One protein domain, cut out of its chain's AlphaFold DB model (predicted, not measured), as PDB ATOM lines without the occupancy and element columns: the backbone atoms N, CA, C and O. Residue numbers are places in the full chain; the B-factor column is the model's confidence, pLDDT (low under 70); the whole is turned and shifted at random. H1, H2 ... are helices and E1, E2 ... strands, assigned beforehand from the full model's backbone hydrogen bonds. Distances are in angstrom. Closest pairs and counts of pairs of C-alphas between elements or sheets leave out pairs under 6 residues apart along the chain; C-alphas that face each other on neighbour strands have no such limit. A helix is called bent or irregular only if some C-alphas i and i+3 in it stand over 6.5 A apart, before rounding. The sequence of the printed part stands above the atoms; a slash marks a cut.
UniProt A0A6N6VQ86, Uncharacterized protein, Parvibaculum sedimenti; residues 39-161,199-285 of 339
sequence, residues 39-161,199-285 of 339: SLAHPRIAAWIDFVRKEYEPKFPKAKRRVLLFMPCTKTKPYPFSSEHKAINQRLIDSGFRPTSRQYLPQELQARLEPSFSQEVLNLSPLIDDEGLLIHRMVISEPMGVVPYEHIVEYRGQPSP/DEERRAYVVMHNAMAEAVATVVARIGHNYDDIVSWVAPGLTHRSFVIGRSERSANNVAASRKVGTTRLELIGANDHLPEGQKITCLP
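Overview. This is residues 39 to 161 and 199 to 285 of the 339 residues of an uncharacterized protein of Parvibaculum sedimenti (UniProt A0A6N6VQ86). A strongly twisted sheet of five strands has the long helix H5 over one face, and residues 199 to 210 of H5 reach a small two-stranded hairpin, E5 and E6, at one end of the elongated whole. H1 packs on H5 and on the edge strand E3, while H2, H3 and H4 lie toward the opposite end from that hairpin. The printed part has 210 residues with seven named helices and seven named strands, in the order H1 E1 H2 H3 H4 E2 E3 H5 E4 H6 E5 E6 H7 E7; the class is mixed, helices and strands. The large sheet runs E3 E2 E1 E4 E7 and is mixed; E5 and E6 are antiparallel. The whole is compact, with a radius of gyration of the C-alphas of 17.4 A, and spans 54 by 34 by 33 A.

Along the chain. In the large sheet, E1 is residues 65 to 72, 22.8 A; E2 133 to 141, 25.3 A; E3 145 to 148; E4 229 to 233, 12.8 A; E7 282 to 284, with C-alpha 284 at (127.491, 92.081, 82.868). H5, residues 199 to 226, is 41.2 A long and begins at C-alpha 199 (110.867, 117.059, 75.095). H1, residues 43 to 55, is 16.7 A long, from C-alpha 43 at (132.580, 113.774, 58.547); H2, 83 to 94, is 16.1 A. The short ones are H3, 107 to 110; H4, 119 to 122; H6, 239 to 244; H7, 271 to 274; E5, 258 to 261; and E6, 264 to 267.

Arrangement. E2 and E1 are parallel, with N 69 and O 136 2.8 A apart; E1 and E4 are parallel, with N 70 and O 231 at 2.8 A; E4 and E7 are parallel, with N 284 and O 232 at 2.8 A. E2 and E3 are a hairpin, with N 147 and O 139 at 2.7 A. E1, H2 H3 H4 and E2 make a strand-helix-strand unit, two parallel neighbour strands with helices between them. H5 and H6 on one face of the sheet make two layers. H5, the hub, lies over E2 and E1 at a height of 7.5 A, along the strands, at 11 degrees to E1 on the local plane. It is irregular, with C-alphas 222 and 225 7.4 A apart, and has a kink of 33 degrees near residue 220. Its residues 215 to 222 touch H1, closest at the C-alphas of Arg 53 and Val 219, 5.3 A. H5 touches H6 at the C-alphas of Ala 213 and Phe 243, 4.6 A, and H7 at those of Ala 213 and Ala 271, 4.5 A. The closest C-alphas of H5 and E5 are those of Asp 199 and Val 261, 5.0 A; in the hairpin E5 and E6, N 259 and O 266 are 2.9 A apart. H1 and H2 only graze the sheet. H2 touches H4, at the C-alphas of Asn 89 and Val 121, 5.1 A; H3 is close to H4 but not clearly touching, 6.8 A between the C-alphas of Gln 110 and Gln 119. Every O i to N i+4 pair is within hydrogen-bond range in H1, H2 and H6, and 22 of 24 in H5; H3, H4 and H7 are too short for one.

Size, cuts and confidence. The C-alphas farthest apart are those of Asp 130 and Thr 263, 57.3 A. Residues 162 to 198 are not printed, and C-alphas 161 and 199 across the cut are 29.0 A apart. The links H2 to H3 and H6 to E5 are long. The mean pLDDT of the printed part is 96.5, and no printed residue is under 70.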
ATOM      1  N   SER A  39     126.166 115.101  65.409       97.88
ATOM      2  CA  SER A  39     127.474 114.479  65.190       97.88
ATOM      3  C   SER A  39     127.440 113.240  64.294       97.88
ATOM      4  O   SER A  39     128.457 112.929  63.683       97.88
ATOM      5  N   LEU A  40     126.295 112.565  64.132       98.00
ATOM      6  CA  LEU A  40     126.176 111.433  63.202       98.00
ATOM      7  C   LEU A  40     126.448 111.854  61.748       98.00
ATOM      8  O   LEU A  40     126.917 111.043  60.953       98.00
ATOM      9  N   ALA A  41     126.197 113.124  61.414       98.12
ATOM     10  CA  ALA A  41     126.518 113.710  60.114       98.12
ATOM     11  C   ALA A  41     127.929 114.329  60.057       98.12
ATOM     12  O   ALA A  41     128.376 114.745  58.986       98.12
ATOM     13  N   HIS A  42     128.652 114.400  61.180       98.38
ATOM     14  CA  HIS A  42     130.004 114.945  61.207       98.38
ATOM     15  C   HIS A  42     130.957 114.050  60.391       98.38
ATOM     16  O   HIS A  42     131.008 112.845  60.655       98.38
ATOM     17  N   PRO A  43     131.784 114.589  59.469       97.50
ATOM     18  CA  PRO A  43     132.580 113.774  58.547       97.50
ATOM     19  C   PRO A  43     133.460 112.722  59.232       97.50
ATOM     20  O   PRO A  43     133.525 111.582  58.779       97.50
ATOM     21  N   ARG A  44     134.096 113.072  60.360       97.38
ATOM     22  CA  ARG A  44     134.943 112.134  61.122       97.38
ATOM     23  C   ARG A  44     134.143 111.001  61.775       97.38
ATOM     24  O   ARG A  44     134.653 109.891  61.866       97.38
ATOM     25  N   ILE A  45     132.921 111.278  62.231       98.31
ATOM     26  CA  ILE A  45     132.061 110.287  62.894       98.31
ATOM     27  C   ILE A  45     131.379 109.405  61.853       98.31
ATOM     28  O   ILE A  45     131.418 108.187  61.984       98.31
ATOM     29  N   ALA A  46     130.843 109.990  60.782       98.19
ATOM     30  CA  ALA A  46     130.264 109.243  59.670       98.19
ATOM     31  C   ALA A  46     131.292 108.284  59.043       98.19
ATOM     32  O   ALA A  46     131.010 107.098  58.884       98.19
ATOM     33  N   ALA A  47     132.513 108.765  58.773       98.06
ATOM     34  CA  ALA A  47     133.600 107.930  58.263       98.06
ATOM     35  C   ALA A  47     133.997 106.814  59.244       98.06
ATOM     36  O   ALA A  47     134.262 105.689  58.818       98.06
ATOM     37  N   TRP A  48     134.011 107.101  60.551       98.50
ATOM     38  CA  TRP A  48     134.268 106.095  61.578       98.50
ATOM     39  C   TRP A  48     133.184 105.014  61.613       98.50
ATOM     40  O   TRP A  48     133.502 103.828  61.575       98.50
ATOM     41  N   ILE A  49     131.910 105.415  61.660       98.25
ATOM     42  CA  ILE A  49     130.763 104.501  61.668       98.25
ATOM     43  C   ILE A  49     130.801 103.615  60.421       98.25
ATOM     44  O   ILE A  49     130.643 102.401  60.533       98.25
ATOM     45  N   ASP A  50     131.070 104.187  59.247       97.94
ATOM     46  CA  ASP A  50     131.220 103.423  58.011       97.94
ATOM     47  C   ASP A  50     132.376 102.423  58.088       97.94
ATOM     48  O   ASP A  50     132.185 101.248  57.768       97.94
ATOM     49  N   PHE A  51     133.540 102.845  58.586       98.31
ATOM     50  CA  PHE A  51     134.678 101.956  58.798       98.31
ATOM     51  C   PHE A  51     134.313 100.767  59.694       98.31
ATOM     52  O   PHE A  51     134.475  99.614  59.284       98.31
ATOM     53  N   VAL A  52     133.768 101.012  60.890       97.75
ATOM     54  CA  VAL A  52     133.460  99.921  61.824       97.75
ATOM     55  C   VAL A  52     132.283  99.070  61.356       97.75
ATOM     56  O   VAL A  52     132.280  97.876  61.641       97.75
ATOM     57  N   ARG A  53     131.308  99.613  60.607       97.25
ATOM     58  CA  ARG A  53     130.132  98.873  60.100       97.25
ATOM     59  C   ARG A  53     130.371  98.112  58.798       97.25
ATOM     60  O   ARG A  53     129.632  97.161  58.543       97.25
ATOM     61  N   LYS A  54     131.370  98.480  57.997       97.38
ATOM     62  CA  LYS A  54     131.549  97.899  56.656       97.38
ATOM     63  C   LYS A  54     132.906  97.243  56.436       97.38
ATOM     64  O   LYS A  54     132.986  96.322  55.634       97.38
ATOM     65  N   GLU A  55     133.954  97.697  57.119       96.44
ATOM     66  CA  GLU A  55     135.327  97.395  56.698       96.44
ATOM     67  C   GLU A  55     136.224  96.810  57.786       96.44
ATOM     68  O   GLU A  55     137.148  96.067  57.468       96.44
ATOM     69  N   TYR A  56     135.990  97.134  59.059       97.50
ATOM     70  CA  TYR A  56     136.799  96.585  60.144       97.50
ATOM     71  C   TYR A  56     136.688  95.051  60.191       97.50
ATOM     72  O   TYR A  56     135.590  94.513  60.321       97.50
ATOM     73  N   GLU A  57     137.816  94.349  60.149       96.50
ATOM     74  CA  GLU A  57     137.868  92.899  60.334       96.50
ATOM     75  C   GLU A  57     138.956  92.579  61.362       96.50
ATOM     76  O   GLU A  57     140.118  92.959  61.154       96.50
ATOM     77  N   PRO A  58     138.616  91.917  62.480       96.56
ATOM     78  CA  PRO A  58     139.607  91.564  63.479       96.56
ATOM     79  C   PRO A  58     140.633  90.566  62.926       96.56
ATOM     80  O   PRO A  58     140.300  89.625  62.206       96.56
ATOM     81  N   LYS A  59     141.900  90.725  63.320       94.12
ATOM     82  CA  LYS A  59     142.976  89.785  62.973       94.12
ATOM     83  C   LYS A  59     143.534  89.159  64.236       94.12
ATOM     84  O   LYS A  59     144.190  89.829  65.027       94.12
ATOM     85  N   PHE A  60     143.300  87.860  64.400       95.00
ATOM     86  CA  PHE A  60     143.696  87.136  65.603       95.00
ATOM     87  C   PHE A  60     144.758  86.076  65.329       95.00
ATOM     88  O   PHE A  60     144.703  85.405  64.294       95.00
ATOM     89  N   PRO A  61     145.680  85.841  66.281       94.88
ATOM     90  CA  PRO A  61     146.446  84.606  66.286       94.88
ATOM     91  C   PRO A  61     145.520  83.386  66.449       94.88
ATOM     92  O   PRO A  61     144.312  83.486  66.714       94.88
ATOM     93  N   LYS A  62     146.098  82.191  66.285       95.12
ATOM     94  CA  LYS A  62     145.409  80.953  66.664       95.12
ATOM     95  C   LYS A  62     145.123  80.994  68.168       95.12
ATOM     96  O   LYS A  62     146.023  81.265  68.955       95.12
ATOM     97  N   ALA A  63     143.880  80.716  68.534       97.25
ATOM     98  CA  ALA A  63     143.404  80.666  69.910       97.25
ATOM     99  C   ALA A  63     142.431  79.490  70.034       97.25
ATOM    100  O   ALA A  63     141.796  79.121  69.044       97.25
ATOM    101  N   LYS A  64     142.338  78.897  71.225       97.12
ATOM    102  CA  LYS A  64     141.366  77.832  71.512       97.12
ATOM    103  C   LYS A  64     139.972  78.394  71.753       97.12
ATOM    104  O   LYS A  64     139.000  77.739  71.406       97.12
ATOM    105  N   ARG A  65     139.900  79.587  72.352       97.44
ATOM    106  CA  ARG A  65     138.660  80.324  72.593       97.44
ATOM    107  C   ARG A  65     138.888  81.815  72.392       97.44
ATOM    108  O   ARG A  65     139.938  82.333  72.770       97.44
ATOM    109  N   ARG A  66     137.914  82.510  71.818       98.31
ATOM    110  CA  ARG A  66     137.937  83.950  71.552       98.31
ATOM    111  C   ARG A  66     136.719  84.606  72.175       98.31
ATOM    112  O   ARG A  66     135.589  84.226  71.881       98.31
ATOM    113  N   VAL A  67     136.957  85.622  72.992       98.50
ATOM    114  CA  VAL A  67     135.908  86.420  73.626       98.50
ATOM    115  C   VAL A  67     136.017  87.858  73.146       98.50
ATOM    116  O   VAL A  67     137.084  88.470  73.239       98.50
ATOM    117  N   LEU A  68     134.905  88.404  72.660       98.69
ATOM    118  CA  LEU A  68     134.747  89.840  72.477       98.69
ATOM    119  C   LEU A  68     134.278  90.457  73.797       98.69
ATOM    120  O   LEU A  68     133.180  90.168  74.267       98.69
ATOM    121  N   LEU A  69     135.112  91.312  74.385       98.81
ATOM    122  CA  LEU A  69     134.823  92.068  75.597       98.81
ATOM    123  C   LEU A  69     134.544  93.532  75.246       98.81
ATOM    124  O   LEU A  69     135.457  94.307  74.957       98.81
ATOM    125  N   PHE A  70     133.275  93.918  75.309       98.75
ATOM    126  CA  PHE A  70     132.864  95.311  75.273       98.75
ATOM    127  C   PHE A  70     133.078  95.979  76.634       98.75
ATOM    128  O   PHE A  70     132.613  95.484  77.657       98.75
ATOM    129  N   MET A  71     133.719  97.140  76.631       97.94
ATOM    130  CA  MET A  71     133.947  98.011  77.786       97.94
ATOM    131  C   MET A  71     133.254  99.365  77.544       97.94
ATOM    132  O   MET A  71     133.036  99.730  76.389       97.94
ATOM    133  N   PRO A  72     132.860 100.128  78.572       95.69
ATOM    134  CA  PRO A  72     132.246 101.437  78.375       95.69
ATOM    135  C   PRO A  72     133.301 102.479  78.005       95.69
ATOM    136  O   PRO A  72     134.476 102.366  78.383       95.69
ATOM    137  N   CYS A  73     132.881 103.538  77.317       94.75
ATOM    138  CA  CYS A  73     133.714 104.722  77.188       94.75
ATOM    139  C   CYS A  73     133.892 105.400  78.555       94.75
ATOM    140  O   CYS A  73     133.079 105.253  79.474       94.75
ATOM    141  N   THR A  74     134.959 106.181  78.684       93.25
ATOM    142  CA  THR A  74     135.304 106.885  79.923       93.25
ATOM    143  C   THR A  74     135.491 108.371  79.683       93.25
ATOM    144  O   THR A  74     135.767 108.810  78.568       93.25
ATOM    145  N   LYS A  75     135.373 109.156  80.761       91.06
ATOM    146  CA  LYS A  75     135.616 110.605  80.738       91.06
ATOM    147  C   LYS A  75     137.014 110.933  80.193       91.06
ATOM    148  O   LYS A  75     137.130 111.793  79.332       91.06
ATOM    149  N   THR A  76     138.046 110.269  80.715       93.75
ATOM    150  CA  THR A  76     139.439 110.443  80.280       93.75
ATOM    151  C   THR A  76     139.666 109.757  78.941       93.75
ATOM    152  O   THR A  76     139.240 108.608  78.767       93.75
ATOM    153  N   LYS A  77     140.352 110.448  78.023       95.81
ATOM    154  CA  LYS A  77     140.719 109.937  76.696       95.81
ATOM    155  C   LYS A  77     142.228 110.088  76.465       95.81
ATOM    156  O   LYS A  77     142.768 111.127  76.833       95.81
ATOM    157  N   PRO A  78     142.901 109.094  75.856       97.19
ATOM    158  CA  PRO A  78     142.350 107.840  75.334       97.19
ATOM    159  C   PRO A  78     141.882 106.910  76.463       97.19
ATOM    160  O   PRO A  78     142.465 106.894  77.547       97.19
ATOM    161  N   TYR A  79     140.822 106.136  76.216       97.00
ATOM    162  CA  TYR A  79     140.152 105.343  77.258       97.00
ATOM    163  C   TYR A  79     141.075 104.433  78.090       97.00
ATOM    164  O   TYR A  79     140.894 104.414  79.309       97.00
ATOM    165  N   PRO A  80     142.101 103.759  77.515       97.12
ATOM    166  CA  PRO A  80     143.000 102.890  78.276       97.12
ATOM    167  C   PRO A  80     143.800 103.619  79.358       97.12
ATOM    168  O   PRO A  80     144.326 102.974  80.256       97.12
ATOM    169  N   PHE A  81     143.879 104.953  79.303       96.19
ATOM    170  CA  PHE A  81     144.537 105.766  80.322       96.19
ATOM    171  C   PHE A  81     143.625 106.108  81.518       96.19
ATOM    172  O   PHE A  81     144.091 106.598  82.549       96.19
ATOM    173  N   SER A  82     142.320 105.835  81.422       95.12
ATOM    174  CA  SER A  82     141.376 106.021  82.529       95.12
ATOM    175  C   SER A  82     141.623 105.029  83.672       95.12
ATOM    176  O   SER A  82     142.029 103.891  83.441       95.12
ATOM    177  N   SER A  83     141.325 105.427  84.915       93.69
ATOM    178  CA  SER A  83     141.437 104.545  86.091       93.69
ATOM    179  C   SER A  83     140.681 103.224  85.911       93.69
ATOM    180  O   SER A  83     141.168 102.172  86.310       93.69
ATOM    181  N   GLU A  84     139.508 103.276  85.278       94.38
ATOM    182  CA  GLU A  84     138.660 102.106  85.056       94.38
ATOM    183  C   GLU A  84     139.284 101.105  84.085       94.38
ATOM    184  O   GLU A  84     139.389  99.921  84.397       94.38
ATOM    185  N   HIS A  85     139.749 101.577  82.925       97.31
ATOM    186  CA  HIS A  85     140.374 100.694  81.944       97.31
ATOM    187  C   HIS A  85     141.709 100.157  82.450       97.31
ATOM    188  O   HIS A  85     141.995  98.982  82.231       97.31
ATOM    189  N   LYS A  86     142.493 100.968  83.175       97.19
ATOM    190  CA  LYS A  86     143.728 100.508  83.822       97.19
ATOM    191  C   LYS A  86     143.453  99.380  84.813       97.19
ATOM    192  O   LYS A  86     144.138  98.370  84.751       97.19
ATOM    193  N   ALA A  87     142.430  99.502  85.662       96.31
ATOM    194  CA  ALA A  87     142.065  98.456  86.619       96.31
ATOM    195  C   ALA A  87     141.609  97.155  85.931       96.31
ATOM    196  O   ALA A  87     142.081  96.075  86.284       96.31
ATOM    197  N   ILE A  88     140.748  97.253  84.910       97.56
ATOM    198  CA  ILE A  88     140.278  96.084  84.146       97.56
ATOM    199  C   ILE A  88     141.445  95.406  83.419       97.56
ATOM    200  O   ILE A  88     141.614  94.191  83.510       97.56
ATOM    201  N   ASN A  89     142.288  96.182  82.733       98.25
ATOM    202  CA  ASN A  89     143.445  95.643  82.025       98.25
ATOM    203  C   ASN A  89     144.459  95.029  82.995       98.25
ATOM    204  O   ASN A  89     144.975  93.951  82.717       98.25
ATOM    205  N   GLN A  90     144.709  95.675  84.137       98.12
ATOM    206  CA  GLN A  90     145.603  95.147  85.165       98.12
ATOM    207  C   GLN A  90     145.093  93.809  85.688       98.12
ATOM    208  O   GLN A  90     145.869  92.865  85.756       98.12
ATOM    209  N   ARG A  91     143.785  93.676  85.946       97.88
ATOM    210  CA  ARG A  91     143.199  92.398  86.361       97.88
ATOM    211  C   ARG A  91     143.432  91.285  85.341       97.88
ATOM    212  O   ARG A  91     143.750  90.163  85.732       97.88
ATOM    213  N   LEU A  92     143.267  91.579  84.051       98.38
ATOM    214  CA  LEU A  92     143.552  90.615  82.986       98.38
ATOM    215  C   LEU A  92     145.036  90.215  83.018       98.38
ATOM    216  O   LEU A  92     145.355  89.030  83.028       98.38
ATOM    217  N   ILE A  93     145.946  91.184  83.113       98.31
ATOM    218  CA  ILE A  93     147.396  90.932  83.169       98.31
ATOM    219  C   ILE A  93     147.774  90.090  84.394       98.31
ATOM    220  O   ILE A  93     148.481  89.093  84.252       98.31
ATOM    221  N   ASP A  94     147.244  90.424  85.571       97.69
ATOM    222  CA  ASP A  94     147.457  89.675  86.818       97.69
ATOM    223  C   ASP A  94     146.932  88.237  86.721       97.69
ATOM    224  O   ASP A  94     147.426  87.337  87.397       97.69
ATOM    225  N   SER A  95     145.957  88.001  85.840       97.19
ATOM    226  CA  SER A  95     145.392  86.678  85.562       97.19
ATOM    227  C   SER A  95     146.171  85.893  84.495       97.19
ATOM    228  O   SER A  95     145.748  84.807  84.093       97.19
ATOM    229  N   GLY A  96     147.309  86.413  84.025       97.69
ATOM    230  CA  GLY A  96     148.205  85.738  83.082       97.69
ATOM    231  C   GLY A  96     147.995  86.100  81.612       97.69
ATOM    232  O   GLY A  96     148.633  85.500  80.749       97.69
ATOM    233  N   PHE A  97     147.139  87.077  81.302       98.44
ATOM    234  CA  PHE A  97     146.985  87.560  79.932       98.44
ATOM    235  C   PHE A  97     148.170  88.426  79.500       98.44
ATOM    236  O   PHE A  97     148.666  89.266  80.254       98.44
ATOM    237  N   ARG A  98     148.596  88.265  78.245       98.31
ATOM    238  CA  ARG A  98     149.692  89.026  77.635       98.31
ATOM    239  C   ARG A  98     149.260  89.603  76.288       98.31
ATOM    240  O   ARG A  98     148.484  88.960  75.578       98.31
ATOM    241  N   PRO A  99     149.757  90.785  75.898       98.38
ATOM    242  CA  PRO A  99     149.471  91.325  74.578       98.38
ATOM    243  C   PRO A  99     149.999  90.459  73.442       98.38
ATOM    244  O   PRO A  99     151.094  89.904  73.508       98.38
ATOM    245  N   THR A 100     149.221  90.381  72.368       98.12
ATOM    246  CA  THR A 100     149.570  89.616  71.162       98.12
ATOM    247  C   THR A 100     150.522  90.367  70.233       98.12
ATOM    248  O   THR A 100     151.150  89.756  69.367       98.12
ATOM    249  N   SER A 101     150.661  91.684  70.400       97.12
ATOM    250  CA  SER A 101     151.612  92.504  69.655       97.12
ATOM    251  C   SER A 101     152.104  93.700  70.477       97.12
ATOM    252  O   SER A 101     151.579  94.029  71.543       97.12
ATOM    253  N   ARG A 102     153.146  94.375  69.977       96.25
ATOM    254  CA  ARG A 102     153.698  95.592  70.588       96.25
ATOM    255  C   ARG A 102     152.992  96.833  70.047       96.25
ATOM    256  O   ARG A 102     153.580  97.599  69.290       96.25
ATOM    257  N   GLN A 103     151.734  97.016  70.425       96.69
ATOM    258  CA  GLN A 103     150.949  98.192  70.069       96.69
ATOM    259  C   GLN A 103     150.551  98.934  71.343       96.69
ATOM    260  O   GLN A 103     149.661  98.490  72.054       96.69
ATOM    261  N   TYR A 104     151.201 100.054  71.642       97.75
ATOM    262  CA  TYR A 104     150.963 100.823  72.867       97.75
ATOM    263  C   TYR A 104     150.421 102.213  72.548       97.75
ATOM    264  O   TYR A 104     150.571 102.716  71.433       97.75
ATOM    265  N   LEU A 105     149.823 102.852  73.554       97.75
ATOM    266  CA  LEU A 105     149.617 104.300  73.543       97.75
ATOM    267  C   LEU A 105     150.949 105.065  73.368       97.75
ATOM    268  O   LEU A 105     152.010 104.500  73.638       97.75
ATOM    269  N   PRO A 106     150.920 106.349  72.957       97.12
ATOM    270  CA  PRO A 106     152.118 107.186  72.840       97.12
ATOM    271  C   PRO A 106     153.041 107.152  74.069       97.12
ATOM    272  O   PRO A 106     152.584 107.004  75.207       97.12
ATOM    273  N   GLN A 107     154.347 107.305  73.836       96.38
ATOM    274  CA  GLN A 107     155.382 107.178  74.868       96.38
ATOM    275  C   GLN A 107     155.191 108.182  76.014       96.38
ATOM    276  O   GLN A 107     155.479 107.869  77.168       96.38
ATOM    277  N   GLU A 108     154.670 109.368  75.714       96.38
ATOM    278  CA  GLU A 108     154.365 110.418  76.686       96.38
ATOM    279  C   GLU A 108     153.336 109.948  77.720       96.38
ATOM    280  O   GLU A 108     153.456 110.266  78.902       96.38
ATOM    281  N   LEU A 109     152.349 109.150  77.298       96.81
ATOM    282  CA  LEU A 109     151.363 108.559  78.201       96.81
ATOM    283  C   LEU A 109     151.958 107.398  78.993       96.81
ATOM    284  O   LEU A 109     151.730 107.311  80.198       96.81
ATOM    285  N   GLN A 110     152.765 106.550  78.353       97.06
ATOM    286  CA  GLN A 110     153.460 105.450  79.032       97.06
ATOM    287  C   GLN A 110     154.365 105.949  80.167       97.06
ATOM    288  O   GLN A 110     154.367 105.386  81.262       97.06
ATOM    289  N   ALA A 111     155.085 107.050  79.937       96.94
ATOM    290  CA  ALA A 111     155.973 107.664  80.922       96.94
ATOM    291  C   ALA A 111     155.235 108.248  82.141       96.94
ATOM    292  O   ALA A 111     155.841 108.445  83.192       96.94
ATOM    293  N   ARG A 112     153.937 108.534  82.004       96.38
ATOM    294  CA  ARG A 112     153.079 109.081  83.063       96.38
ATOM    295  C   ARG A 112     152.253 108.016  83.788       96.38
ATOM    296  O   ARG A 112     151.464 108.373  84.663       96.38
ATOM    297  N   LEU A 113     152.375 106.748  83.399       96.81
ATOM    298  CA  LEU A 113     151.664 105.660  84.054       96.81
ATOM    299  C   LEU A 113     152.102 105.552  85.518       96.81
ATOM    300  O   LEU A 113     153.292 105.614  85.830       96.81
ATOM    301  N   GLU A 114     151.141 105.386  86.422       94.69
ATOM    302  CA  GLU A 114     151.431 105.244  87.842       94.69
ATOM    303  C   GLU A 114     152.222 103.946  88.104       94.69
ATOM    304  O   GLU A 114     151.861 102.903  87.556       94.69
ATOM    305  N   PRO A 115     153.248 103.957  88.982       93.69
ATOM    306  CA  PRO A 115     154.137 102.803  89.183       93.69
ATOM    307  C   PRO A 115     153.455 101.507  89.641       93.69
ATOM    308  O   PRO A 115     154.045 100.437  89.539       93.69
ATOM    309  N   SER A 116     152.236 101.594  90.179       93.38
ATOM    310  CA  SER A 116     151.446 100.435  90.598       93.38
ATOM    311  C   SER A 116     150.859  99.636  89.432       93.38
ATOM    312  O   SER A 116     150.384  98.528  89.655       93.38
ATOM    313  N   PHE A 117     150.842 100.191  88.218       96.69
ATOM    314  CA  PHE A 117     150.328  99.516  87.032       96.69
ATOM    315  C   PHE A 117     151.464  98.973  86.164       96.69
ATOM    316  O   PHE A 117     152.493  99.617  85.961       96.69
ATOM    317  N   SER A 118     151.242  97.794  85.590       97.12
ATOM    318  CA  SER A 118     152.077  97.262  84.515       97.12
ATOM    319  C   SER A 118     151.978  98.154  83.279       97.12
ATOM    320  O   SER A 118     150.886  98.577  82.914       97.12
ATOM    321  N   GLN A 119     153.086  98.361  82.561       95.50
ATOM    322  CA  GLN A 119     153.072  99.071  81.271       95.50
ATOM    323  C   GLN A 119     152.128  98.418  80.247       95.50
ATOM    324  O   GLN A 119     151.559  99.096  79.389       95.50
ATOM    325  N   GLU A 120     151.883  97.112  80.380       97.81
ATOM    326  CA  GLU A 120     150.987  96.365  79.496       97.81
ATOM    327  C   GLU A 120     149.524  96.828  79.572       97.81
ATOM    328  O   GLU A 120     148.767  96.592  78.628       97.81
ATOM    329  N   VAL A 121     149.109  97.550  80.626       97.94
ATOM    330  CA  VAL A 121     147.734  98.082  80.715       97.94
ATOM    331  C   VAL A 121     147.419  99.089  79.606       97.94
ATOM    332  O   VAL A 121     146.248  99.297  79.290       97.94
ATOM    333  N   LEU A 122     148.449  99.702  79.010       98.12
ATOM    334  CA  LEU A 122     148.334 100.673  77.920       98.12
ATOM    335  C   LEU A 122     148.508 100.040  76.529       98.12
ATOM    336  O   LEU A 122     148.537 100.762  75.528       98.12
ATOM    337  N   ASN A 123     148.630  98.711  76.448       98.50
ATOM    338  CA  ASN A 123     148.688  97.995  75.179       98.50
ATOM    339  C   ASN A 123     147.285  97.878  74.556       98.50
ATOM    340  O   ASN A 123     146.298  97.573  75.234       98.50
ATOM    341  N   LEU A 124     147.207  98.117  73.251       98.44
ATOM    342  CA  LEU A 124     145.993  98.189  72.443       98.44
ATOM    343  C   LEU A 124     145.689  96.898  71.675       98.44
ATOM    344  O   LEU A 124     144.608  96.767  71.114       98.44
ATOM    345  N   SER A 125     146.614  95.943  71.633       98.31
ATOM    346  CA  SER A 125     146.396  94.676  70.934       98.31
ATOM    347  C   SER A 125     145.444  93.745  71.704       98.31
ATOM    348  O   SER A 125     145.212  93.938  72.908       98.31
ATOM    349  N   PRO A 126     144.885  92.714  71.047       98.56
ATOM    350  CA  PRO A 126     144.229  91.615  71.745       98.56
ATOM    351  C   PRO A 126     145.156  90.984  72.786       98.56
ATOM    352  O   PRO A 126     146.379  90.957  72.605       98.56
ATOM    353  N   LEU A 127     144.570  90.447  73.851       98.62
ATOM    354  CA  LEU A 127     145.301  89.752  74.908       98.62
ATOM    355  C   LEU A 127     145.088  88.243  74.787       98.62
ATOM    356  O   LEU A 127     143.999  87.814  74.417       98.62
ATOM    357  N   ILE A 128     146.094  87.440  75.119       98.50
ATOM    358  CA  ILE A 128     146.003  85.975  75.132       98.50
ATOM    359  C   ILE A 128     146.698  85.406  76.371       98.50
ATOM    360  O   ILE A 128     147.693  85.970  76.825       98.50
ATOM    361  N   ASP A 129     146.169  84.320  76.929       97.81
ATOM    362  CA  ASP A 129     146.816  83.566  78.006       97.81
ATOM    363  C   ASP A 129     147.436  82.245  77.517       97.81
ATOM    364  O   ASP A 129     147.263  81.831  76.366       97.81
ATOM    365  N   ASP A 130     148.172  81.574  78.406       96.38
ATOM    366  CA  ASP A 130     148.878  80.323  78.100       96.38
ATOM    367  C   ASP A 130     147.919  79.145  77.821       96.38
ATOM    368  O   ASP A 130     148.295  78.152  77.190       96.38
ATOM    369  N   GLU A 131     146.654  79.249  78.241       95.88
ATOM    370  CA  GLU A 131     145.622  78.251  77.960       95.88
ATOM    371  C   GLU A 131     145.044  78.396  76.543       95.88
ATOM    372  O   GLU A 131     144.460  77.442  76.012       95.88
ATOM    373  N   GLY A 132     145.284  79.536  75.890       97.06
ATOM    374  CA  GLY A 132     144.827  79.853  74.543       97.06
ATOM    375  C   GLY A 132     143.482  80.578  74.509       97.06
ATOM    376  O   GLY A 132     142.815  80.538  73.470       97.06
ATOM    377  N   LEU A 133     143.070  81.213  75.610       98.31
ATOM    378  CA  LEU A 133     141.936  82.131  75.650       98.31
ATOM    379  C   LEU A 133     142.392  83.516  75.178       98.31
ATOM    380  O   LEU A 133     143.296  84.117  75.751       98.31
ATOM    381  N   LEU A 134     141.750  84.025  74.129       98.69
ATOM    382  CA  LEU A 134     141.986  85.351  73.571       98.69
ATOM    383  C   LEU A 134     140.863  86.310  73.967       98.69
ATOM    384  O   LEU A 134     139.689  86.027  73.731       98.69
ATOM    385  N   ILE A 135     141.234  87.475  74.498       98.69
ATOM    386  CA  ILE A 135     140.334  88.591  74.788       98.69
ATOM    387  C   ILE A 135     140.567  89.691  73.761       98.69
ATOM    388  O   ILE A 135     141.613  90.347  73.731       98.69
ATOM    389  N   HIS A 136     139.556  89.916  72.934       98.81
ATOM    390  CA  HIS A 136     139.487  91.056  72.044       98.81
ATOM    391  C   HIS A 136     138.637  92.146  72.686       98.81
ATOM    392  O   HIS A 136     137.491  91.902  73.054       98.81
ATOM    393  N   ARG A 137     139.197  93.345  72.842       98.69
ATOM    394  CA  ARG A 137     138.549  94.436  73.570       98.69
ATOM    395  C   ARG A 137     137.991  95.463  72.591       98.69
ATOM    396  O   ARG A 137     138.687  95.902  71.679       98.69
ATOM    397  N   MET A 138     136.756  95.889  72.824       98.75
ATOM    398  CA  MET A 138     136.130  97.013  72.130       98.75
ATOM    399  C   MET A 138     135.467  97.945  73.136       98.75
ATOM    400  O   MET A 138     134.973  97.502  74.166       98.75
ATOM    401  N   VAL A 139     135.403  99.236  72.838       98.56
ATOM    402  CA  VAL A 139     134.709 100.221  73.671       98.56
ATOM    403  C   VAL A 139     133.362 100.561  73.047       98.56
ATOM    404  O   VAL A 139     133.328 100.987  71.901       98.56
ATOM    405  N   ILE A 140     132.257 100.408  73.774       97.88
ATOM    406  CA  ILE A 140     130.971 100.993  73.370       97.88
ATOM    407  C   ILE A 140     131.045 102.480  73.692       97.88
ATOM    408  O   ILE A 140     131.397 102.838  74.813       97.88
ATOM    409  N   SER A 141     130.753 103.337  72.717       95.12
ATOM    410  CA  SER A 141     130.915 104.780  72.878       95.12
ATOM    411  C   SER A 141     129.971 105.553  71.971       95.12
ATOM    412  O   SER A 141     129.918 105.289  70.772       95.12
ATOM    413  N   GLU A 142     129.271 106.543  72.509       93.06
ATOM    414  CA  GLU A 142     128.653 107.595  71.709       93.06
ATOM    415  C   GLU A 142     129.700 108.644  71.256       93.06
ATOM    416  O   GLU A 142     130.574 109.015  72.044       93.06
ATOM    417  N   PRO A 143     129.685 109.103  69.986       94.81
ATOM    418  CA  PRO A 143     128.778 108.734  68.895       94.81
ATOM    419  C   PRO A 143     129.319 107.629  67.968       94.81
ATOM    420  O   PRO A 143     128.831 107.439  66.860       94.81
ATOM    421  N   MET A 144     130.369 106.920  68.375       97.06
ATOM    422  CA  MET A 144     131.121 105.997  67.512       97.06
ATOM    423  C   MET A 144     130.496 104.599  67.375       97.06
ATOM    424  O   MET A 144     130.932 103.817  66.529       97.06
ATOM    425  N   GLY A 145     129.506 104.258  68.202       96.69
ATOM    426  CA  GLY A 145     128.939 102.916  68.331       96.69
ATOM    427  C   GLY A 145     129.903 101.975  69.051       96.69
ATOM    428  O   GLY A 145     129.702 101.650  70.221       96.69
ATOM    429  N   VAL A 146     130.978 101.576  68.363       98.25
ATOM    430  CA  VAL A 146     132.059 100.744  68.911       98.25
ATOM    431  C   VAL A 146     133.438 101.278  68.521       98.25
ATOM    432  O   VAL A 146     133.621 101.842  67.441       98.25
ATOM    433  N   VAL A 147     134.425 101.063  69.394       98.69
ATOM    434  CA  VAL A 147     135.833 101.400  69.171       98.69
ATOM    435  C   VAL A 147     136.731 100.201  69.473       98.69
ATOM    436  O   VAL A 147     136.988  99.932  70.648       98.69
ATOM    437  N   PRO A 148     137.221  99.471  68.452       98.62
ATOM    438  CA  PRO A 148     138.244  98.446  68.647       98.62
ATOM    439  C   PRO A 148     139.494  99.029  69.293       98.62
ATOM    440  O   PRO A 148     139.918 100.129  68.926       98.62
ATOM    441  N   TYR A 149     140.078  98.316  70.260       98.56
ATOM    442  CA  TYR A 149     141.233  98.825  71.003       98.56
ATOM    443  C   TYR A 149     142.402  99.168  70.082       98.56
ATOM    444  O   TYR A 149     143.021 100.222  70.236       98.56
ATOM    445  N   GLU A 150     142.620  98.343  69.060       97.81
ATOM    446  CA  GLU A 150     143.657  98.506  68.045       97.81
ATOM    447  C   GLU A 150     143.511  99.815  67.254       97.81
ATOM    448  O   GLU A 150     144.469 100.269  66.632       97.81
ATOM    449  N   HIS A 151     142.329 100.435  67.292       98.19
ATOM    450  CA  HIS A 151     141.998 101.667  66.582       98.19
ATOM    451  C   HIS A 151     141.625 102.831  67.508       98.19
ATOM    452  O   HIS A 151     141.074 103.841  67.058       98.19
ATOM    453  N   ILE A 152     141.945 102.735  68.803       98.19
ATOM    454  CA  ILE A 152     141.723 103.837  69.750       98.19
ATOM    455  C   ILE A 152     142.523 105.075  69.354       98.19
ATOM    456  O   ILE A 152     142.005 106.173  69.494       98.19
ATOM    457  N   VAL A 153     143.756 104.916  68.865       97.94
ATOM    458  CA  VAL A 153     144.641 106.039  68.507       97.94
ATOM    459  C   VAL A 153     144.491 106.431  67.039       97.94
ATOM    460  O   VAL A 153     144.382 107.614  66.720       97.94
ATOM    461  N   GLU A 154     144.445 105.445  66.145       96.69
ATOM    462  CA  GLU A 154     144.498 105.654  64.699       96.69
ATOM    463  C   GLU A 154     143.674 104.600  63.946       96.69
ATOM    464  O   GLU A 154     143.626 103.429  64.324       96.69
ATOM    465  N   TYR A 155     143.059 105.001  62.836       95.06
ATOM    466  CA  TYR A 155     142.459 104.105  61.852       95.06
ATOM    467  C   TYR A 155     142.775 104.621  60.445       95.06
ATOM    468  O   TYR A 155     142.679 105.814  60.179       95.06
ATOM    469  N   ARG A 156     143.184 103.731  59.532       92.88
ATOM    470  CA  ARG A 156     143.579 104.086  58.150       92.88
ATOM    471  C   ARG A 156     144.648 105.191  58.047       92.88
ATOM    472  O   ARG A 156     144.576 106.025  57.145       92.88
ATOM    473  N   GLY A 157     145.618 105.235  58.962       93.38
ATOM    474  CA  GLY A 157     146.617 106.309  58.967       93.38
ATOM    475  C   GLY A 157     146.064 107.673  59.397       93.38
ATOM    476  O   GLY A 157     146.710 108.687  59.151       93.38
ATOM    477  N   GLN A 158     144.851 107.728  59.964       94.12
ATOM    478  CA  GLN A 158     144.193 108.953  60.422       94.12
ATOM    479  C   GLN A 158     143.905 108.902  61.928       94.12
ATOM    480  O   GLN A 158     143.525 107.844  62.441       94.12
ATOM    481  N   PRO A 159     143.994 110.039  62.648       96.06
ATOM    482  CA  PRO A 159     143.655 110.096  64.063       96.06
ATOM    483  C   PRO A 159     142.213 109.657  64.334       96.06
ATOM    484  O   PRO A 159     141.249 110.216  63.789       96.06
ATOM    485  N   SER A 160     142.063 108.687  65.233       97.88
ATOM    486  CA  SER A 160     140.758 108.206  65.678       97.88
ATOM    487  C   SER A 160     139.954 109.333  66.340       97.88
ATOM    488  O   SER A 160     140.515 110.108  67.119       97.88
ATOM    489  N   PRO A 161     138.635 109.457  66.082       97.56
ATOM    490  CA  PRO A 161     137.799 110.408  66.813       97.56
ATOM    491  C   PRO A 161     137.729 110.085  68.316       97.56
ATOM    492  O   PRO A 161     137.467 110.981  69.116       97.56
ATOM    493  N   ASP A 199     111.363 117.999  76.096       97.38
ATOM    494  CA  ASP A 199     110.867 117.059  75.095       97.38
ATOM    495  C   ASP A 199     111.850 116.870  73.931       97.38
ATOM    496  O   ASP A 199     111.997 115.742  73.456       97.38
ATOM    497  N   GLU A 200     112.582 117.914  73.532       97.62
ATOM    498  CA  GLU A 200     113.582 117.833  72.460       97.62
ATOM    499  C   GLU A 200     114.804 117.014  72.884       97.62
ATOM    500  O   GLU A 200     115.200 116.095  72.169       97.62
ATOM    501  N   GLU A 201     115.337 117.214  74.096       97.62
ATOM    502  CA  GLU A 201     116.469 116.413  74.583       97.62
ATOM    503  C   GLU A 201     116.092 114.933  74.713       97.62
ATOM    504  O   GLU A 201     116.888 114.052  74.388       97.62
ATOM    505  N   ARG A 202     114.861 114.633  75.152       97.31
ATOM    506  CA  ARG A 202     114.362 113.251  75.217       97.31
ATOM    507  C   ARG A 202     114.173 112.638  73.836       97.31
ATOM    508  O   ARG A 202     114.452 111.450  73.679       97.31
ATOM    509  N   ARG A 203     113.686 113.406  72.856       98.00
ATOM    510  CA  ARG A 203     113.510 112.935  71.478       98.00
ATOM    511  C   ARG A 203     114.860 112.646  70.832       98.00
ATOM    512  O   ARG A 203     115.067 111.532  70.359       98.00
ATOM    513  N   ALA A 204     115.785 113.600  70.901       98.00
ATOM    514  CA  ALA A 204     117.142 113.448  70.395       98.00
ATOM    515  C   ALA A 204     117.882 112.292  71.083       98.00
ATOM    516  O   ALA A 204     118.548 111.501  70.421       98.00
ATOM    517  N   TYR A 205     117.686 112.106  72.394       97.50
ATOM    518  CA  TYR A 205     118.235 110.954  73.107       97.50
ATOM    519  C   TYR A 205     117.758 109.621  72.531       97.50
ATOM    520  O   TYR A 205     118.570 108.717  72.380       97.50
ATOM    521  N   VAL A 206     116.468 109.477  72.211       97.94
ATOM    522  CA  VAL A 206     115.946 108.227  71.633       97.94
ATOM    523  C   VAL A 206     116.538 107.977  70.248       97.94
ATOM    524  O   VAL A 206     116.950 106.852  69.969       97.94
ATOM    525  N   VAL A 207     116.631 109.018  69.411       98.38
ATOM    526  CA  VAL A 207     117.265 108.934  68.084       98.38
ATOM    527  C   VAL A 207     118.708 108.456  68.222       98.38
ATOM    528  O   VAL A 207     119.079 107.442  67.632       98.38
ATOM    529  N   MET A 208     119.496 109.133  69.058       97.94
ATOM    530  CA  MET A 208     120.897 108.789  69.267       97.94
ATOM    531  C   MET A 208     121.067 107.392  69.868       97.94
ATOM    532  O   MET A 208     121.891 106.607  69.406       97.94
ATOM    533  N   HIS A 209     120.272 107.060  70.885       97.56
ATOM    534  CA  HIS A 209     120.323 105.764  71.549       97.56
ATOM    535  C   HIS A 209     120.101 104.619  70.564       97.56
ATOM    536  O   HIS A 209     120.883 103.670  70.539       97.56
ATOM    537  N   ASN A 210     119.047 104.709  69.753       98.50
ATOM    538  CA  ASN A 210     118.709 103.650  68.810       98.50
ATOM    539  C   ASN A 210     119.746 103.567  67.679       98.50
ATOM    540  O   ASN A 210     120.101 102.462  67.280       98.50
ATOM    541  N   ALA A 211     120.315 104.697  67.238       98.31
ATOM    542  CA  ALA A 211     121.425 104.701  66.283       98.31
ATOM    543  C   ALA A 211     122.682 104.000  66.839       98.31
ATOM    544  O   ALA A 211     123.317 103.217  66.132       98.31
ATOM    545  N   MET A 212     123.033 104.230  68.111       97.81
ATOM    546  CA  MET A 212     124.162 103.544  68.759       97.81
ATOM    547  C   MET A 212     123.910 102.046  68.924       97.81
ATOM    548  O   MET A 212     124.789 101.243  68.615       97.81
ATOM    549  N   ALA A 213     122.709 101.658  69.361       98.31
ATOM    550  CA  ALA A 213     122.315 100.257  69.478       98.31
ATOM    551  C   ALA A 213     122.374  99.523  68.126       98.31
ATOM    552  O   ALA A 213     122.934  98.429  68.039       98.31
ATOM    553  N   GLU A 214     121.871 100.147  67.057       98.56
ATOM    554  CA  GLU A 214     121.939  99.603  65.697       98.56
ATOM    555  C   GLU A 214     123.389  99.486  65.206       98.56
ATOM    556  O   GLU A 214     123.759  98.479  64.597       98.56
ATOM    557  N   ALA A 215     124.236 100.485  65.479       98.38
ATOM    558  CA  ALA A 215     125.649 100.445  65.110       98.38
ATOM    559  C   ALA A 215     126.370  99.274  65.797       98.38
ATOM    560  O   ALA A 215     127.034  98.492  65.114       98.38
ATOM    561  N   VAL A 216     126.183  99.100  67.113       98.62
ATOM    562  CA  VAL A 216     126.727  97.959  67.873       98.62
ATOM    563  C   VAL A 216     126.238  96.635  67.281       98.62
ATOM    564  O   VAL A 216     127.055  95.765  66.975       98.62
ATOM    565  N   ALA A 217     124.928  96.492  67.059       98.69
ATOM    566  CA  ALA A 217     124.348  95.273  66.500       98.69
ATOM    567  C   ALA A 217     124.870  94.972  65.092       98.69
ATOM    568  O   ALA A 217     125.190  93.829  64.792       98.69
ATOM    569  N   THR A 218     125.011  95.990  64.239       98.56
ATOM    570  CA  THR A 218     125.532  95.826  62.875       98.56
ATOM    571  C   THR A 218     126.956  95.277  62.896       98.56
ATOM    572  O   THR A 218     127.284  94.383  62.116       98.56
ATOM    573  N   VAL A 219     127.811  95.797  63.784       98.44
ATOM    574  CA  VAL A 219     129.182  95.290  63.908       98.44
ATOM    575  C   VAL A 219     129.167  93.851  64.406       98.44
ATOM    576  O   VAL A 219     129.762  92.993  63.759       98.44
ATOM    577  N   VAL A 220     128.440  93.561  65.488       98.50
ATOM    578  CA  VAL A 220     128.356  92.203  66.047       98.50
ATOM    579  C   VAL A 220     127.783  91.203  65.042       98.50
ATOM    580  O   VAL A 220     128.350  90.129  64.887       98.50
ATOM    581  N   ALA A 221     126.745  91.556  64.286       98.12
ATOM    582  CA  ALA A 221     126.188  90.685  63.253       98.12
ATOM    583  C   ALA A 221     127.219  90.319  62.173       98.12
ATOM    584  O   ALA A 221     127.217  89.197  61.664       98.12
ATOM    585  N   ARG A 222     128.126  91.250  61.838       97.56
ATOM    586  CA  ARG A 222     129.177  91.026  60.839       97.56
ATOM    587  C   ARG A 222     130.313  90.172  61.386       97.56
ATOM    588  O   ARG A 222     130.641  89.152  60.791       97.56
ATOM    589  N   ILE A 223     130.921  90.581  62.499       97.69
ATOM    590  CA  ILE A 223     132.175  89.978  62.985       97.69
ATOM    591  C   ILE A 223     131.966  88.958  64.107       97.69
ATOM    592  O   ILE A 223     132.924  88.310  64.514       97.69
ATOM    593  N   GLY A 224     130.740  88.805  64.612       97.00
ATOM    594  CA  GLY A 224     130.399  87.968  65.767       97.00
ATOM    595  C   GLY A 224     130.799  86.505  65.600       97.00
ATOM    596  O   GLY A 224     131.197  85.864  66.563       97.00
ATOM    597  N   HIS A 225     130.793  86.009  64.361       95.88
ATOM    598  CA  HIS A 225     131.222  84.655  64.008       95.88
ATOM    599  C   HIS A 225     132.707  84.366  64.305       95.88
ATOM    600  O   HIS A 225     133.113  83.206  64.305       95.88
ATOM    601  N   ASN A 226     133.526  85.394  64.555       97.25
ATOM    602  CA  ASN A 226     134.926  85.239  64.955       97.25
ATOM    603  C   ASN A 226     135.106  84.898  66.446       97.25
ATOM    604  O   ASN A 226     136.240  84.635  66.863       97.25
ATOM    605  N   TYR A 227     134.034  84.938  67.244       97.50
ATOM    606  CA  TYR A 227     134.076  84.771  68.694       97.50
ATOM    607  C   TYR A 227     133.206  83.603  69.143       97.50
ATOM    608  O   TYR A 227     132.119  83.380  68.618       97.50
ATOM    609  N   ASP A 228     133.672  82.907  70.173       96.81
ATOM    610  CA  ASP A 228     132.886  81.899  70.883       96.81
ATOM    611  C   ASP A 228     131.950  82.549  71.910       96.81
ATOM    612  O   ASP A 228     131.034  81.912  72.423       96.81
ATOM    613  N   ASP A 229     132.221  83.809  72.262       97.00
ATOM    614  CA  ASP A 229     131.496  84.530  73.296       97.00
ATOM    615  C   ASP A 229     131.575  86.047  73.112       97.00
ATOM    616  O   ASP A 229     132.610  86.588  72.706       97.00
ATOM    617  N   ILE A 230     130.496  86.744  73.467       98.31
ATOM    618  CA  ILE A 230     130.391  88.199  73.355       98.31
ATOM    619  C   ILE A 230     129.814  88.752  74.654       98.31
ATOM    620  O   ILE A 230     128.651  88.531  75.001       98.31
ATOM    621  N   VAL A 231     130.641  89.497  75.380       98.19
ATOM    622  CA  VAL A 231     130.346  90.007  76.719       98.19
ATOM    623  C   VAL A 231     130.452  91.523  76.719       98.19
ATOM    624  O   VAL A 231     131.405  92.083  76.192       98.19
ATOM    625  N   SER A 232     129.500  92.205  77.349       98.12
ATOM    626  CA  SER A 232     129.586  93.634  77.649       98.12
ATOM    627  C   SER A 232     129.737  93.850  79.143       98.12
ATOM    628  O   SER A 232     128.853  93.480  79.903       98.12
ATOM    629  N   TRP A 233     130.854  94.440  79.555       97.62
ATOM    630  CA  TRP A 233     131.185  94.758  80.938       97.62
ATOM    631  C   TRP A 233     130.851  96.220  81.242       97.62
ATOM    632  O   TRP A 233     131.708  97.091  81.161       97.62
ATOM    633  N   VAL A 234     129.583  96.509  81.533       93.25
ATOM    634  CA  VAL A 234     129.029  97.865  81.686       93.25
ATOM    635  C   VAL A 234     128.142  97.966  82.932       93.25
ATOM    636  O   VAL A 234     127.181  97.216  83.092       93.25
ATOM    637  N   ALA A 235     128.415  98.908  83.838       87.50
ATOM    638  CA  ALA A 235     127.728  98.966  85.131       87.50
ATOM    639  C   ALA A 235     126.214  99.241  84.997       87.50
ATOM    640  O   ALA A 235     125.797 100.007  84.116       87.50
ATOM    641  N   PRO A 236     125.375  98.686  85.897       78.19
ATOM    642  CA  PRO A 236     123.973  99.068  86.014       78.19
ATOM    643  C   PRO A 236     123.844 100.572  86.279       78.19
ATOM    644  O   PRO A 236     124.277 101.085  87.308       78.19
ATOM    645  N   GLY A 237     123.286 101.299  85.312       80.38
ATOM    646  CA  GLY A 237     123.134 102.756  85.364       80.38
ATOM    647  C   GLY A 237     123.958 103.530  84.334       80.38
ATOM    648  O   GLY A 237     123.717 104.726  84.172       80.38
ATOM    649  N   LEU A 238     124.871 102.879  83.604       86.00
ATOM    650  CA  LEU A 238     125.512 103.474  82.428       86.00
ATOM    651  C   LEU A 238     124.604 103.381  81.198       86.00
ATOM    652  O   LEU A 238     123.995 102.340  80.950       86.00
ATOM    653  N   THR A 239     124.562 104.443  80.388       87.38
ATOM    654  CA  THR A 239     123.802 104.462  79.126       87.38
ATOM    655  C   THR A 239     124.252 103.348  78.175       87.38
ATOM    656  O   THR A 239     123.407 102.726  77.535       87.38
ATOM    657  N   HIS A 240     125.537 102.981  78.187       93.69
ATOM    658  CA  HIS A 240     126.082 101.842  77.441       93.69
ATOM    659  C   HIS A 240     125.285 100.541  77.631       93.69
ATOM    660  O   HIS A 240     125.001  99.850  76.657       93.69
ATOM    661  N   ARG A 241     124.837 100.236  78.861       94.94
ATOM    662  CA  ARG A 241     123.997  99.056  79.129       94.94
ATOM    663  C   ARG A 241     122.685  99.115  78.353       94.94
ATOM    664  O   ARG A 241     122.243  98.100  77.829       94.94
ATOM    665  N   SER A 242     122.070 100.296  78.261       94.94
ATOM    666  CA  SER A 242     120.805 100.476  77.539       94.94
ATOM    667  C   SER A 242     120.931 100.324  76.022       94.94
ATOM    668  O   SER A 242     119.956  99.893  75.404       94.94
ATOM    669  N   PHE A 243     122.117 100.590  75.454       96.69
ATOM    670  CA  PHE A 243     122.412 100.319  74.043       96.69
ATOM    671  C   PHE A 243     122.528  98.824  73.747       96.69
ATOM    672  O   PHE A 243     122.284  98.423  72.619       96.69
ATOM    673  N   VAL A 244     122.901  98.001  74.731       97.62
ATOM    674  CA  VAL A 244     123.115  96.559  74.544       97.62
ATOM    675  C   VAL A 244     121.820  95.776  74.740       97.62
ATOM    676  O   VAL A 244     121.392  95.057  73.841       97.62
ATOM    677  N   ILE A 245     121.193  95.920  75.909       96.94
ATOM    678  CA  ILE A 245     120.120  95.018  76.336       96.94
ATOM    679  C   ILE A 245     118.829  95.209  75.532       96.94
ATOM    680  O   ILE A 245     118.375  96.335  75.293       96.94
ATOM    681  N   GLY A 246     118.206  94.092  75.173       96.81
ATOM    682  CA  GLY A 246     116.954  94.060  74.434       96.81
ATOM    683  C   GLY A 246     115.731  94.279  75.323       96.81
ATOM    684  O   GLY A 246     115.800  94.280  76.556       96.81
ATOM    685  N   ARG A 247     114.564  94.435  74.699       94.50
ATOM    686  CA  ARG A 247     113.267  94.696  75.338       94.50
ATOM    687  C   ARG A 247     112.948  93.710  76.466       94.50
ATOM    688  O   ARG A 247     112.489  94.146  77.521       94.50
ATOM    689  N   SER A 248     113.211  92.416  76.274       92.88
ATOM    690  CA  SER A 248     112.941  91.368  77.275       92.88
ATOM    691  C   SER A 248     113.850  91.443  78.506       92.88
ATOM    692  O   SER A 248     113.496  90.931  79.562       92.88
ATOM    693  N   GLU A 249     115.005  92.098  78.400       94.81
ATOM    694  CA  GLU A 249     116.027  92.157  79.452       94.81
ATOM    695  C   GLU A 249     115.904  93.421  80.320       94.81
ATOM    696  O   GLU A 249     116.414  93.478  81.443       94.81
ATOM    697  N   ARG A 250     115.222  94.457  79.817       94.62
ATOM    698  CA  ARG A 250     115.182  95.796  80.428       94.62
ATOM    699  C   ARG A 250     114.618  95.813  81.844       94.62
ATOM    700  O   ARG A 250     115.213  96.451  82.713       94.62
ATOM    701  N   SER A 251     113.518  95.097  82.092       93.19
ATOM    702  CA  SER A 251     112.896  95.044  83.424       93.19
ATOM    703  C   SER A 251     113.837  94.423  84.454       93.19
ATOM    704  O   SER A 251     114.034  94.999  85.518       93.19
ATOM    705  N   ALA A 252     114.472  93.297  84.114       92.50
ATOM    706  CA  ALA A 252     115.420  92.617  84.996       92.50
ATOM    707  C   ALA A 252     116.657  93.477  85.306       92.50
ATOM    708  O   ALA A 252     117.270  93.319  86.352       92.50
ATOM    709  N   ASN A 253     117.000  94.420  84.423       92.06
ATOM    710  CA  ASN A 253     118.142  95.322  84.568       92.06
ATOM    711  C   ASN A 253     117.786  96.706  85.138       92.06
ATOM    712  O   ASN A 253     118.661  97.568  85.218       92.06
ATOM    713  N   ASN A 254     116.523  96.952  85.511       91.38
ATOM    714  CA  ASN A 254     116.033  98.269  85.939       91.38
ATOM    715  C   ASN A 254     116.309  99.395  84.919       91.38
ATOM    716  O   ASN A 254     116.580 100.544  85.281       91.38
ATOM    717  N   VAL A 255     116.234  99.077  83.624       92.88
ATOM    718  CA  VAL A 255     116.449 100.029  82.528       92.88
ATOM    719  C   VAL A 255     115.115 100.377  81.880       92.88
ATOM    720  O   VAL A 255     114.288  99.519  81.588       92.88
ATOM    721  N   ALA A 256     114.892 101.662  81.615       93.31
ATOM    722  CA  ALA A 256     113.675 102.110  80.949       93.31
ATOM    723  C   ALA A 256     113.595 101.607  79.493       93.31
ATOM    724  O   ALA A 256     114.579 101.648  78.755       93.31
ATOM    725  N   ALA A 257     112.397 101.200  79.065       95.50
ATOM    726  CA  ALA A 257     112.111 100.746  77.696       95.50
ATOM    727  C   ALA A 257     111.663 101.859  76.738       95.50
ATOM    728  O   ALA A 257     111.533 101.642  75.541       95.50
ATOM    729  N   SER A 258     111.390 103.058  77.252       96.44
ATOM    730  CA  SER A 258     110.942 104.193  76.441       96.44
ATOM    731  C   SER A 258     111.197 105.526  77.142       96.44
ATOM    732  O   SER A 258     111.491 105.576  78.345       96.44
ATOM    733  N   ARG A 259     111.060 106.622  76.395       96.06
ATOM    734  CA  ARG A 259     110.982 107.996  76.911       96.06
ATOM    735  C   ARG A 259     109.629 108.606  76.571       96.06
ATOM    736  O   ARG A 259     109.081 108.342  75.508       96.06
ATOM    737  N   LYS A 260     109.085 109.408  77.486       96.75
ATOM    738  CA  LYS A 260     107.855 110.175  77.256       96.75
ATOM    739  C   LYS A 260     108.220 111.523  76.630       96.75
ATOM    740  O   LYS A 260     109.061 112.218  77.195       96.75
ATOM    741  N   VAL A 261     107.585 111.867  75.511       96.81
ATOM    742  CA  VAL A 261     107.745 113.136  74.783       96.81
ATOM    743  C   VAL A 261     106.345 113.670  74.498       96.81
ATOM    744  O   VAL A 261     105.581 113.051  73.749       96.81
ATOM    745  N   GLY A 262     105.965 114.760  75.165       95.06
ATOM    746  CA  GLY A 262     104.590 115.245  75.193       95.06
ATOM    747  C   GLY A 262     103.619 114.166  75.684       95.06
ATOM    748  O   GLY A 262     103.738 113.634  76.795       95.06
ATOM    749  N   THR A 263     102.656 113.809  74.836       94.94
ATOM    750  CA  THR A 263     101.676 112.736  75.078       94.94
ATOM    751  C   THR A 263     102.126 111.363  74.571       94.94
ATOM    752  O   THR A 263     101.459 110.370  74.849       94.94
ATOM    753  N   THR A 264     103.260 111.276  73.870       97.12
ATOM    754  CA  THR A 264     103.728 110.041  73.224       97.12
ATOM    755  C   THR A 264     104.835 109.356  74.020       97.12
ATOM    756  O   THR A 264     105.497 109.967  74.868       97.12
ATOM    757  N   ARG A 265     105.043 108.061  73.760       97.75
ATOM    758  CA  ARG A 265     106.199 107.310  74.256       97.75
ATOM    759  C   ARG A 265     107.008 106.811  73.071       97.75
ATOM    760  O   ARG A 265     106.470 106.119  72.219       97.75
ATOM    761  N   LEU A 266     108.287 107.151  73.053       98.06
ATOM    762  CA  LEU A 266     109.237 106.708  72.041       98.06
ATOM    763  C   LEU A 266     110.060 105.549  72.604       98.06
ATOM    764  O   LEU A 266     110.534 105.624  73.743       98.06
ATOM    765  N   GLU A 267     110.189 104.473  71.838       97.69
ATOM    766  CA  GLU A 267     110.846 103.241  72.281       97.69
ATOM    767  C   GLU A 267     112.371 103.344  72.275       97.69
ATOM    768  O   GLU A 267     112.971 103.963  71.397       97.69
ATOM    769  N   LEU A 268     112.990 102.694  73.259       97.44
ATOM    770  CA  LEU A 268     114.428 102.467  73.310       97.44
ATOM    771  C   LEU A 268     114.703 101.026  72.891       97.44
ATOM    772  O   LEU A 268     114.270 100.094  73.573       97.44
ATOM    773  N   ILE A 269     115.426 100.874  71.790       98.12
ATOM    774  CA  ILE A 269     115.754  99.591  71.167       98.12
ATOM    775  C   ILE A 269     117.226  99.302  71.451       98.12
ATOM    776  O   ILE A 269     118.064 100.184  71.277       98.12
ATOM    777  N   GLY A 270     117.530  98.113  71.973       98.12
ATOM    778  CA  GLY A 270     118.906  97.692  72.244       98.12
ATOM    779  C   GLY A 270     119.487  96.837  71.123       98.12
ATOM    780  O   GLY A 270     118.759  96.303  70.292       98.12
ATOM    781  N   ALA A 271     120.803  96.652  71.119       98.50
ATOM    782  CA  ALA A 271     121.497  95.845  70.124       98.50
ATOM    783  C   ALA A 271     120.978  94.398  70.102       98.50
ATOM    784  O   ALA A 271     120.761  93.837  69.031       98.50
ATOM    785  N   ASN A 272     120.685  93.820  71.272       98.50
ATOM    786  CA  ASN A 272     120.122  92.472  71.395       98.50
ATOM    787  C   ASN A 272     118.700  92.331  70.817       98.50
ATOM    788  O   ASN A 272     118.267  91.201  70.605       98.50
ATOM    789  N   ASP A 273     117.978  93.428  70.542       98.25
ATOM    790  CA  ASP A 273     116.700  93.377  69.808       98.25
ATOM    791  C   ASP A 273     116.906  93.148  68.299       98.25
ATOM    792  O   ASP A 273     115.992  92.695  67.611       98.25
ATOM    793  N   HIS A 274     118.099  93.455  67.780       98.12
ATOM    794  CA  HIS A 274     118.461  93.301  66.370       98.12
ATOM    795  C   HIS A 274     119.249  92.018  66.079       98.12
ATOM    796  O   HIS A 274     119.373  91.623  64.920       98.12
ATOM    797  N   LEU A 275     119.815  91.387  67.111       97.81
ATOM    798  CA  LEU A 275     120.699  90.234  66.972       97.81
ATOM    799  C   LEU A 275     119.931  88.907  67.076       97.81
ATOM    800  O   LEU A 275     119.012  88.784  67.891       97.81
ATOM    801  N   PRO A 276     120.322  87.878  66.300       94.00
ATOM    802  CA  PRO A 276     119.810  86.527  66.498       94.00
ATOM    803  C   PRO A 276     120.285  85.962  67.845       94.00
ATOM    804  O   PRO A 276     121.332  86.356  68.357       94.00
ATOM    805  N   GLU A 277     119.552  84.987  68.396       89.56
ATOM    806  CA  GLU A 277     119.816  84.423  69.732       89.56
ATOM    807  C   GLU A 277     121.279  83.989  69.931       89.56
ATOM    808  O   GLU A 277     121.893  84.328  70.936       89.56
ATOM    809  N   GLY A 278     121.873  83.322  68.934       89.25
ATOM    810  CA  GLY A 278     123.257  82.833  68.987       89.25
ATOM    811  C   GLY A 278     124.351  83.906  68.892       89.25
ATOM    812  O   GLY A 278     125.524  83.561  68.935       89.25
ATOM    813  N   GLN A 279     123.997  85.182  68.730       93.50
ATOM    814  CA  GLN A 279     124.944  86.307  68.682       93.50
ATOM    815  C   GLN A 279     124.629  87.386  69.723       93.50
ATOM    816  O   GLN A 279     125.231  88.461  69.696       93.50
ATOM    817  N   LYS A 280     123.677  87.133  70.629       97.12
ATOM    818  CA  LYS A 280     123.325  88.094  71.671       97.12
ATOM    819  C   LYS A 280     124.514  88.389  72.575       97.12
ATOM    820  O   LYS A 280     125.282  87.512  72.962       97.12
ATOM    821  N   ILE A 281     124.624  89.657  72.943       98.31
ATOM    822  CA  ILE A 281     125.672  90.170  73.813       98.31
ATOM    823  C   ILE A 281     125.235  89.933  75.258       98.31
ATOM    824  O   ILE A 281     124.208  90.455  75.700       98.31
ATOM    825  N   THR A 282     126.032  89.189  76.023       97.25
ATOM    826  CA  THR A 282     125.778  88.994  77.457       97.25
ATOM    827  C   THR A 282     126.180  90.252  78.226       97.25
ATOM    828  O   THR A 282     127.356  90.612  78.250       97.25
ATOM    829  N   CYS A 283     125.232  90.927  78.878       96.81
ATOM    830  CA  CYS A 283     125.495  92.194  79.566       96.81
ATOM    831  C   CYS A 283     125.746  92.015  81.076       96.81
ATOM    832  O   CYS A 283     124.826  91.753  81.853       96.81
ATOM    833  N   LEU A 284     126.982  92.255  81.506       96.56
ATOM    834  CA  LEU A 284     127.491  92.081  82.868       96.56
ATOM    835  C   LEU A 284     128.085  93.382  83.439       96.56
ATOM    836  O   LEU A 284     128.382  94.301  82.678       96.56
ATOM    837  N   PRO A 285     128.229  93.508  84.767       96.12
ATOM    838  CA  PRO A 285     127.705  92.602  85.799       96.12
ATOM    839  C   PRO A 285     126.170  92.618  85.865       96.12
ATOM    840  O   PRO A 285     125.533  93.578  85.426       96.12
TER     841      PRO A 285